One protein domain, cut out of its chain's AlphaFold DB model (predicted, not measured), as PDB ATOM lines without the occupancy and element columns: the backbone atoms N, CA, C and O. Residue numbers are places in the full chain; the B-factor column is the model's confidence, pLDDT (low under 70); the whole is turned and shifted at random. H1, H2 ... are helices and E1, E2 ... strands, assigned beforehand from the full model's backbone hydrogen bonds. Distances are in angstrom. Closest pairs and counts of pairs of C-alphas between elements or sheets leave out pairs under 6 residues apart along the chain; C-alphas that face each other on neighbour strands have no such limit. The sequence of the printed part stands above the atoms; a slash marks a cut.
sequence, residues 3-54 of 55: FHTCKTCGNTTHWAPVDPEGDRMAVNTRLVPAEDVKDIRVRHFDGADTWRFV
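AT A GLANCE: This is residues 3 to 54 of the 55 residues of an uncharacterized protein of Pseudovibrio sp. JE062 (UniProt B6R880). This model has little regular structure: a small hairpin of E1 and E2, a long loop that folds back along E2, a one-turn helix H1, and a long stretch, residues 38 to 54, that leads away and turns back on itself. The printed part has 52 residues, with 12 in named elements, in the order E1, E2, H1; the class is mixed, the sheet antiparallel. The whole is loose, with a radius of gyration of the C-alphas of 13.7 A and spans of 36 by 32 by 21 A.

HOW THE PARTS SIT: Look first at E1, residues 3 to 5, and E2, residues 12 to 16, an antiparallel hairpin at 152 degrees. N 4 and O 14 are within hydrogen-bond range at 2.9 A. Residues 14 to 15 of E2 also pair with residues 26 to 27, antiparallel. H1, residues 34 to 37, is apart from E1; it is too short for an O i to N i+4 pair, and its one O i to N i+3 pair is within range.

IN THESE COORDINATES: Find C-alpha 3 at (31.864, 15.067, 77.534), where E1 begins its 6.5 A. E2 covers 11.5 A; H1 covers 5.4 A and ends at C-alpha 37, (44.731, 25.227, 91.483).

THE WHOLE: The C-alphas of Thr 8 and Thr 50, the two farthest apart, are 36.3 A apart. The link from E2 to H1 is long, 17 residues. The printed part has no cut, and no printed residue is under 70 in pLDDT.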
ATOM      1  N   PHE A   3      31.636  15.171  76.093       96.56
ATOM      2  CA  PHE A   3      31.864  15.067  77.534       96.56
ATOM      3  C   PHE A   3      32.479  13.712  77.869       96.56
ATOM      4  O   PHE A   3      31.945  12.668  77.491       96.56
ATOM      5  N   HIS A   4      33.563  13.724  78.639       97.19
ATOM      6  CA  HIS A   4      34.262  12.514  79.050       97.19
ATOM      7  C   HIS A   4      33.986  12.221  80.521       97.19
ATOM      8  O   HIS A   4      34.331  12.998  81.415       97.19
ATOM      9  N   THR A   5      33.380  11.063  80.772       98.06
ATOM     10  CA  THR A   5      32.981  10.616  82.108       98.06
ATOM     11  C   THR A   5      33.631   9.279  82.438       98.06
ATOM     12  O   THR A   5      33.664   8.364  81.613       98.06
ATOM     13  N   CYS A   6      34.158   9.155  83.657       97.50
ATOM     14  CA  CYS A   6      34.749   7.911  84.136       97.50
ATOM     15  C   CYS A   6      33.680   6.814  84.234       97.50
ATOM     16  O   CYS A   6      32.688   6.968  84.943       97.50
ATOM     17  N   LYS A   7      33.915   5.671  83.582       97.75
ATOM     18  CA  LYS A   7      32.990   4.524  83.606       97.75
ATOM     19  C   LYS A   7      32.920   3.819  84.966       97.75
ATOM     20  O   LYS A   7      31.990   3.058  85.196       97.75
ATOM     21  N   THR A   8      33.887   4.060  85.852       98.44
ATOM     22  CA  THR A   8      33.957   3.430  87.177       98.44
ATOM     23  C   THR A   8      33.226   4.243  88.241       98.44
ATOM     24  O   THR A   8      32.436   3.681  88.989       98.44
ATOM     25  N   CYS A   9      33.479   5.555  88.324       97.62
ATOM     26  CA  CYS A   9      32.916   6.409  89.379       97.62
ATOM     27  C   CYS A   9      31.852   7.404  88.893       97.62
ATOM     28  O   CYS A   9      31.247   8.087  89.712       97.62
ATOM     29  N   GLY A  10      31.636   7.529  87.580       97.25
ATOM     30  CA  GLY A  10      30.639   8.437  87.008       97.25
ATOM     31  C   GLY A  10      31.031   9.918  87.000       97.25
ATOM     32  O   GLY A  10      30.241  10.744  86.556       97.25
ATOM     33  N   ASN A  11      32.235  10.281  87.448       97.81
ATOM     34  CA  ASN A  11      32.649  11.680  87.458       97.81
ATOM     35  C   ASN A  11      33.085  12.171  86.065       97.81
ATOM     36  O   ASN A  11      33.874  11.508  85.381       97.81
ATOM     37  N   THR A  12      32.604  13.349  85.662       97.81
ATOM     38  CA  THR A  12      33.018  14.018  84.419       97.81
ATOM     39  C   THR A  12      34.377  14.681  84.613       97.81
ATOM     40  O   THR A  12      34.560  15.506  85.512       97.81
ATOM     41  N   THR A  13      35.345  14.306  83.779       97.19
ATOM     42  CA  THR A  13      36.733  14.774  83.888       97.19
ATOM     43  C   THR A  13      36.974  16.028  83.066       97.19
ATOM     44  O   THR A  13      37.615  16.958  83.547       97.19
ATOM     45  N   HIS A  14      36.456  16.068  81.843       97.19
ATOM     46  CA  HIS A  14      36.610  17.193  80.933       97.19
ATOM     47  C   HIS A  14      35.562  17.140  79.825       97.19
ATOM     48  O   HIS A  14      34.880  16.127  79.631       97.19
ATOM     49  N   TRP A  15      35.471  18.233  79.080       96.31
ATOM     50  CA  TRP A  15      34.902  18.218  77.743       96.31
ATOM     51  C   TRP A  15      35.972  18.564  76.714       96.31
ATOM     52  O   TRP A  15      36.881  19.335  77.019       96.31
ATOM     53  N   ALA A  16      35.840  18.016  75.510       95.38
ATOM     54  CA  ALA A  16      36.718  18.275  74.373       95.38
ATOM     55  C   ALA A  16      35.918  18.789  73.156       95.38
ATOM     56  O   ALA A  16      34.704  18.537  73.046       95.38
ATOM     57  N   PRO A  17      36.546  19.563  72.255       95.38
ATOM     58  CA  PRO A  17      35.908  19.930  71.003       95.38
ATOM     59  C   PRO A  17      35.709  18.663  70.158       95.38
ATOM     60  O   PRO A  17      36.535  17.760  70.172       95.38
ATOM     61  N   VAL A  18      34.577  18.585  69.451       94.31
ATOM     62  CA  VAL A  18      34.334  17.497  68.474       94.31
ATOM     63  C   VAL A  18      35.157  17.742  67.214       94.31
ATOM     64  O   VAL A  18      35.605  16.807  66.562       94.31
ATOM     65  N   ASP A  19      35.323  19.020  66.875       93.56
ATOM     66  CA  ASP A  19      36.205  19.465  65.812       93.56
ATOM     67  C   ASP A  19      37.668  19.307  66.263       93.56
ATOM     68  O   ASP A  19      38.048  19.928  67.263       93.56
ATOM     69  N   PRO A  20      38.489  18.507  65.556       86.06
ATOM     70  CA  PRO A  20      39.913  18.370  65.846       86.06
ATOM     71  C   PRO A  20      40.700  19.684  65.746       86.06
ATOM     72  O   PRO A  20      41.777  19.774  66.329       86.06
ATOM     73  N   GLU A  21      40.188  20.687  65.024       93.19
ATOM     74  CA  GLU A  21      40.800  22.018  64.931       93.19
ATOM     75  C   GLU A  21      40.391  22.951  66.089       93.19
ATOM     76  O   GLU A  21      40.897  24.068  66.200       93.19
ATOM     77  N   GLY A  22      39.495  22.509  66.979       91.19
ATOM     78  CA  GLY A  22      39.064  23.288  68.136       91.19
ATOM     79  C   GLY A  22      40.190  23.521  69.148       91.19
ATOM     80  O   GLY A  22      40.843  22.588  69.608       91.19
ATOM     81  N   ASP A  23      40.371  24.772  69.569       92.06
ATOM     82  CA  ASP A  23      41.465  25.209  70.450       92.06
ATOM     83  C   ASP A  23      41.079  25.294  71.939       92.06
ATOM     84  O   ASP A  23      41.897  25.656  72.790       92.06
ATOM     85  N   ARG A  24      39.826  24.972  72.277       91.44
ATOM     86  CA  ARG A  24      39.283  25.084  73.637       91.44
ATOM     87  C   ARG A  24      38.780  23.755  74.161       91.44
ATOM     88  O   ARG A  24      38.075  23.028  73.474       91.44
ATOM     89  N   MET A  25      39.060  23.527  75.438       94.94
ATOM     90  CA  MET A  25      38.516  22.452  76.260       94.94
ATOM     91  C   MET A  25      38.317  22.969  77.689       94.94
ATOM     92  O   MET A  25      38.888  24.000  78.054       94.94
ATOM     93  N   ALA A  26      37.557  22.260  78.525       94.62
ATOM     94  CA  ALA A  26      37.568  22.527  79.964       94.62
ATOM     95  C   ALA A  26      37.797  21.258  80.766       94.62
ATOM     96  O   ALA A  26      37.274  20.197  80.439       94.62
ATOM     97  N   VAL A  27      38.539  21.413  81.857       95.94
ATOM     98  CA  VAL A  27      38.888  20.351  82.798       95.94
ATOM     99  C   VAL A  27      38.176  20.573  84.129       95.94
ATOM    100  O   VAL A  27      37.992  21.705  84.578       95.94
ATOM    101  N   ASN A  28      37.778  19.487  84.785       96.88
ATOM    102  CA  ASN A  28      37.206  19.530  86.122       96.88
ATOM    103  C   ASN A  28      38.324  19.696  87.161       96.88
ATOM    104  O   ASN A  28      38.883  18.717  87.655       96.88
ATOM    105  N   THR A  29      38.635  20.943  87.515       96.38
ATOM    106  CA  THR A  29      39.703  21.273  88.473       96.38
ATOM    107  C   THR A  29      39.451  20.759  89.891       96.38
ATOM    108  O   THR A  29      40.390  20.698  90.674       96.38
ATOM    109  N   ARG A  30      38.236  20.294  90.229       95.00
ATOM    110  CA  ARG A  30      37.971  19.617  91.516       95.00
ATOM    111  C   ARG A  30      38.657  18.252  91.637       95.00
ATOM    112  O   ARG A  30      38.676  17.688  92.723       95.00
ATOM    113  N   LEU A  31      39.173  17.707  90.533       96.19
ATOM    114  CA  LEU A  31      39.968  16.473  90.509       96.19
ATOM    115  C   LEU A  31      41.474  16.712  90.618       96.19
ATOM    116  O   LEU A  31      42.232  15.749  90.701       96.19
ATOM    117  N   VAL A  32      41.903  17.970  90.572       96.38
ATOM    118  CA  VAL A  32      43.305  18.364  90.701       96.38
ATOM    119  C   VAL A  32      43.578  18.655  92.183       96.38
ATOM    120  O   VAL A  32      42.672  19.157  92.859       96.38
ATOM    121  N   PRO A  33      44.774  18.343  92.719       97.62
ATOM    122  CA  PRO A  33      45.142  18.752  94.070       97.62
ATOM    123  C   PRO A  33      44.879  20.243  94.291       97.62
ATOM    124  O   PRO A  33      45.179  21.082  93.440       97.62
ATOM    125  N   ALA A  34      44.291  20.581  95.440       95.50
ATOM    126  CA  ALA A  34      43.876  21.952  95.718       95.50
ATOM    127  C   ALA A  34      45.070  22.920  95.724       95.50
ATOM    128  O   ALA A  34      44.925  24.059  95.280       95.50
ATOM    129  N   GLU A  35      46.249  22.472  96.176       97.31
ATOM    130  CA  GLU A  35      47.475  23.277  96.141       97.31
ATOM    131  C   GLU A  35      47.880  23.745  94.740       97.31
ATOM    132  O   GLU A  35      48.440  24.834  94.629       97.31
ATOM    133  N   ASP A  36      47.548  22.983  93.695       97.25
ATOM    134  CA  ASP A  36      47.956  23.269  92.317       97.25
ATOM    135  C   ASP A  36      47.018  24.272  91.629       97.25
ATOM    136  O   ASP A  36      47.395  24.921  90.654       97.25
ATOM    137  N   VAL A  37      45.779  24.405  92.120       96.75
ATOM    138  CA  VAL A  37      44.731  25.227  91.483       96.75
ATOM    139  C   VAL A  37      44.277  26.419  92.318       96.75
ATOM    140  O   VAL A  37      43.563  27.275  91.800       96.75
ATOM    141  N   LYS A  38      44.683  26.510  93.590       96.00
ATOM    142  CA  LYS A  38      44.232  27.557  94.527       96.00
ATOM    143  C   LYS A  38      44.496  28.990  94.050       96.00
ATOM    144  O   LYS A  38      43.724  29.882  94.385       96.00
ATOM    145  N   ASP A  39      45.563  29.204  93.280       96.81
ATOM    146  CA  ASP A  39      46.000  30.535  92.842       96.81
ATOM    147  C   ASP A  39      45.416  30.919  91.467       96.81
ATOM    148  O   ASP A  39      45.634  32.026  90.967       96.81
ATOM    149  N   ILE A  40      44.642  30.025  90.837       95.12
ATOM    150  CA  ILE A  40      43.977  30.297  89.561       95.12
ATOM    151  C   ILE A  40      42.808  31.256  89.802       95.12
ATOM    152  O   ILE A  40      41.870  30.955  90.541       95.12
ATOM    153  N   ARG A  41      42.821  32.406  89.118       94.75
ATOM    154  CA  ARG A  41      41.709  33.364  89.165       94.75
ATOM    155  C   ARG A  41      40.421  32.716  88.653       94.75
ATOM    156  O   ARG A  41      40.321  32.354  87.482       94.75
ATOM    157  N   VAL A  42      39.402  32.684  89.506       93.06
ATOM    158  CA  VAL A  42      38.040  32.299  89.122       93.06
ATOM    159  C   VAL A  42      37.330  33.499  88.501       93.06
ATOM    160  O   VAL A  42      37.335  34.593  89.065       93.06
ATOM    161  N   ARG A  43      36.717  33.288  87.336       94.94
ATOM    162  CA  ARG A  43      35.875  34.273  86.650       94.94
ATOM    163  C   ARG A  43      34.505  33.670  86.390       94.94
ATOM    164  O   ARG A  43      34.421  32.532  85.931       94.94
ATOM    165  N   HIS A  44      33.447  34.428  86.647       94.38
ATOM    166  CA  HIS A  44      32.089  33.987  86.350       94.38
ATOM    167  C   HIS A  44      31.745  34.352  84.910       94.38
ATOM    168  O   HIS A  44      31.822  35.518  84.528       94.38
ATOM    169  N   PHE A  45      31.398  33.351  84.106       93.50
ATOM    170  CA  PHE A  45      30.976  33.516  82.719       93.50
ATOM    171  C   PHE A  45      29.511  33.111  82.592       93.50
ATOM    172  O   PHE A  45      29.153  31.975  82.905       93.50
ATOM    173  N   ASP A  46      28.676  34.036  82.136       95.12
ATOM    174  CA  ASP A  46      27.293  33.753  81.788       95.12
ATOM    175  C   ASP A  46      27.236  33.192  80.364       95.12
ATOM    176  O   ASP A  46      27.228  33.930  79.379       95.12
ATOM    177  N   GLY A  47      27.221  31.863  80.268       90.62
ATOM    178  CA  GLY A  47      27.031  31.145  79.008       90.62
ATOM    179  C   GLY A  47      25.569  30.869  78.650       90.62
ATOM    180  O   GLY A  47      25.337  30.196  77.648       90.62
ATOM    181  N   ALA A  48      24.603  31.321  79.458       94.38
ATOM    182  CA  ALA A  48      23.182  31.084  79.216       94.38
ATOM    183  C   ALA A  48      22.573  32.210  78.374       94.38
ATOM    184  O   ALA A  48      21.956  31.928  77.347       94.38
ATOM    185  N   ASP A  49      22.809  33.464  78.769       95.56
ATOM    186  CA  ASP A  49      22.115  34.613  78.184       95.56
ATOM    187  C   ASP A  49      23.073  35.578  77.478       95.56
ATOM    188  O   ASP A  49      22.949  35.845  76.281       95.56
ATOM    189  N   THR A  50      24.046  36.125  78.209       95.62
ATOM    190  CA  THR A  50      24.813  37.291  77.743       95.62
ATOM    191  C   THR A  50      26.120  36.953  77.042       95.62
ATOM    192  O   THR A  50      26.658  37.814  76.339       95.62
ATOM    193  N   TRP A  51      26.639  35.734  77.219       93.06
ATOM    194  CA  TRP A  51      27.946  35.306  76.703       93.06
ATOM    195  C   TRP A  51      29.090  36.225  77.145       93.06
ATOM    196  O   TRP A  51      30.039  36.496  76.402       93.06
ATOM    197  N   ARG A  52      28.995  36.737  78.374       95.69
ATOM    198  CA  ARG A  52      29.956  37.672  78.957       95.69
ATOM    199  C   ARG A  52      30.454  37.172  80.293       95.69
ATOM    200  O   ARG A  52      29.812  36.390  80.986       95.69
ATOM    201  N   PHE A  53      31.620  37.677  80.662       95.56
ATOM    202  CA  PHE A  53      32.042  37.597  82.044       95.56
ATOM    203  C   PHE A  53      31.232  38.592  82.879       95.56
ATOM    204  O   PHE A  53      31.035  39.730  82.454       95.56
ATOM    205  N   VAL A  54      30.749  38.131  84.027       93.88
ATOM    206  CA  VAL A  54      29.905  38.889  84.968       93.88
ATOM    207  C   VAL A  54      30.638  39.180  86.281       93.88
ATOM    208  O   VAL A  54      30.014  39.505  87.289       93.88
TER     209      VAL A  54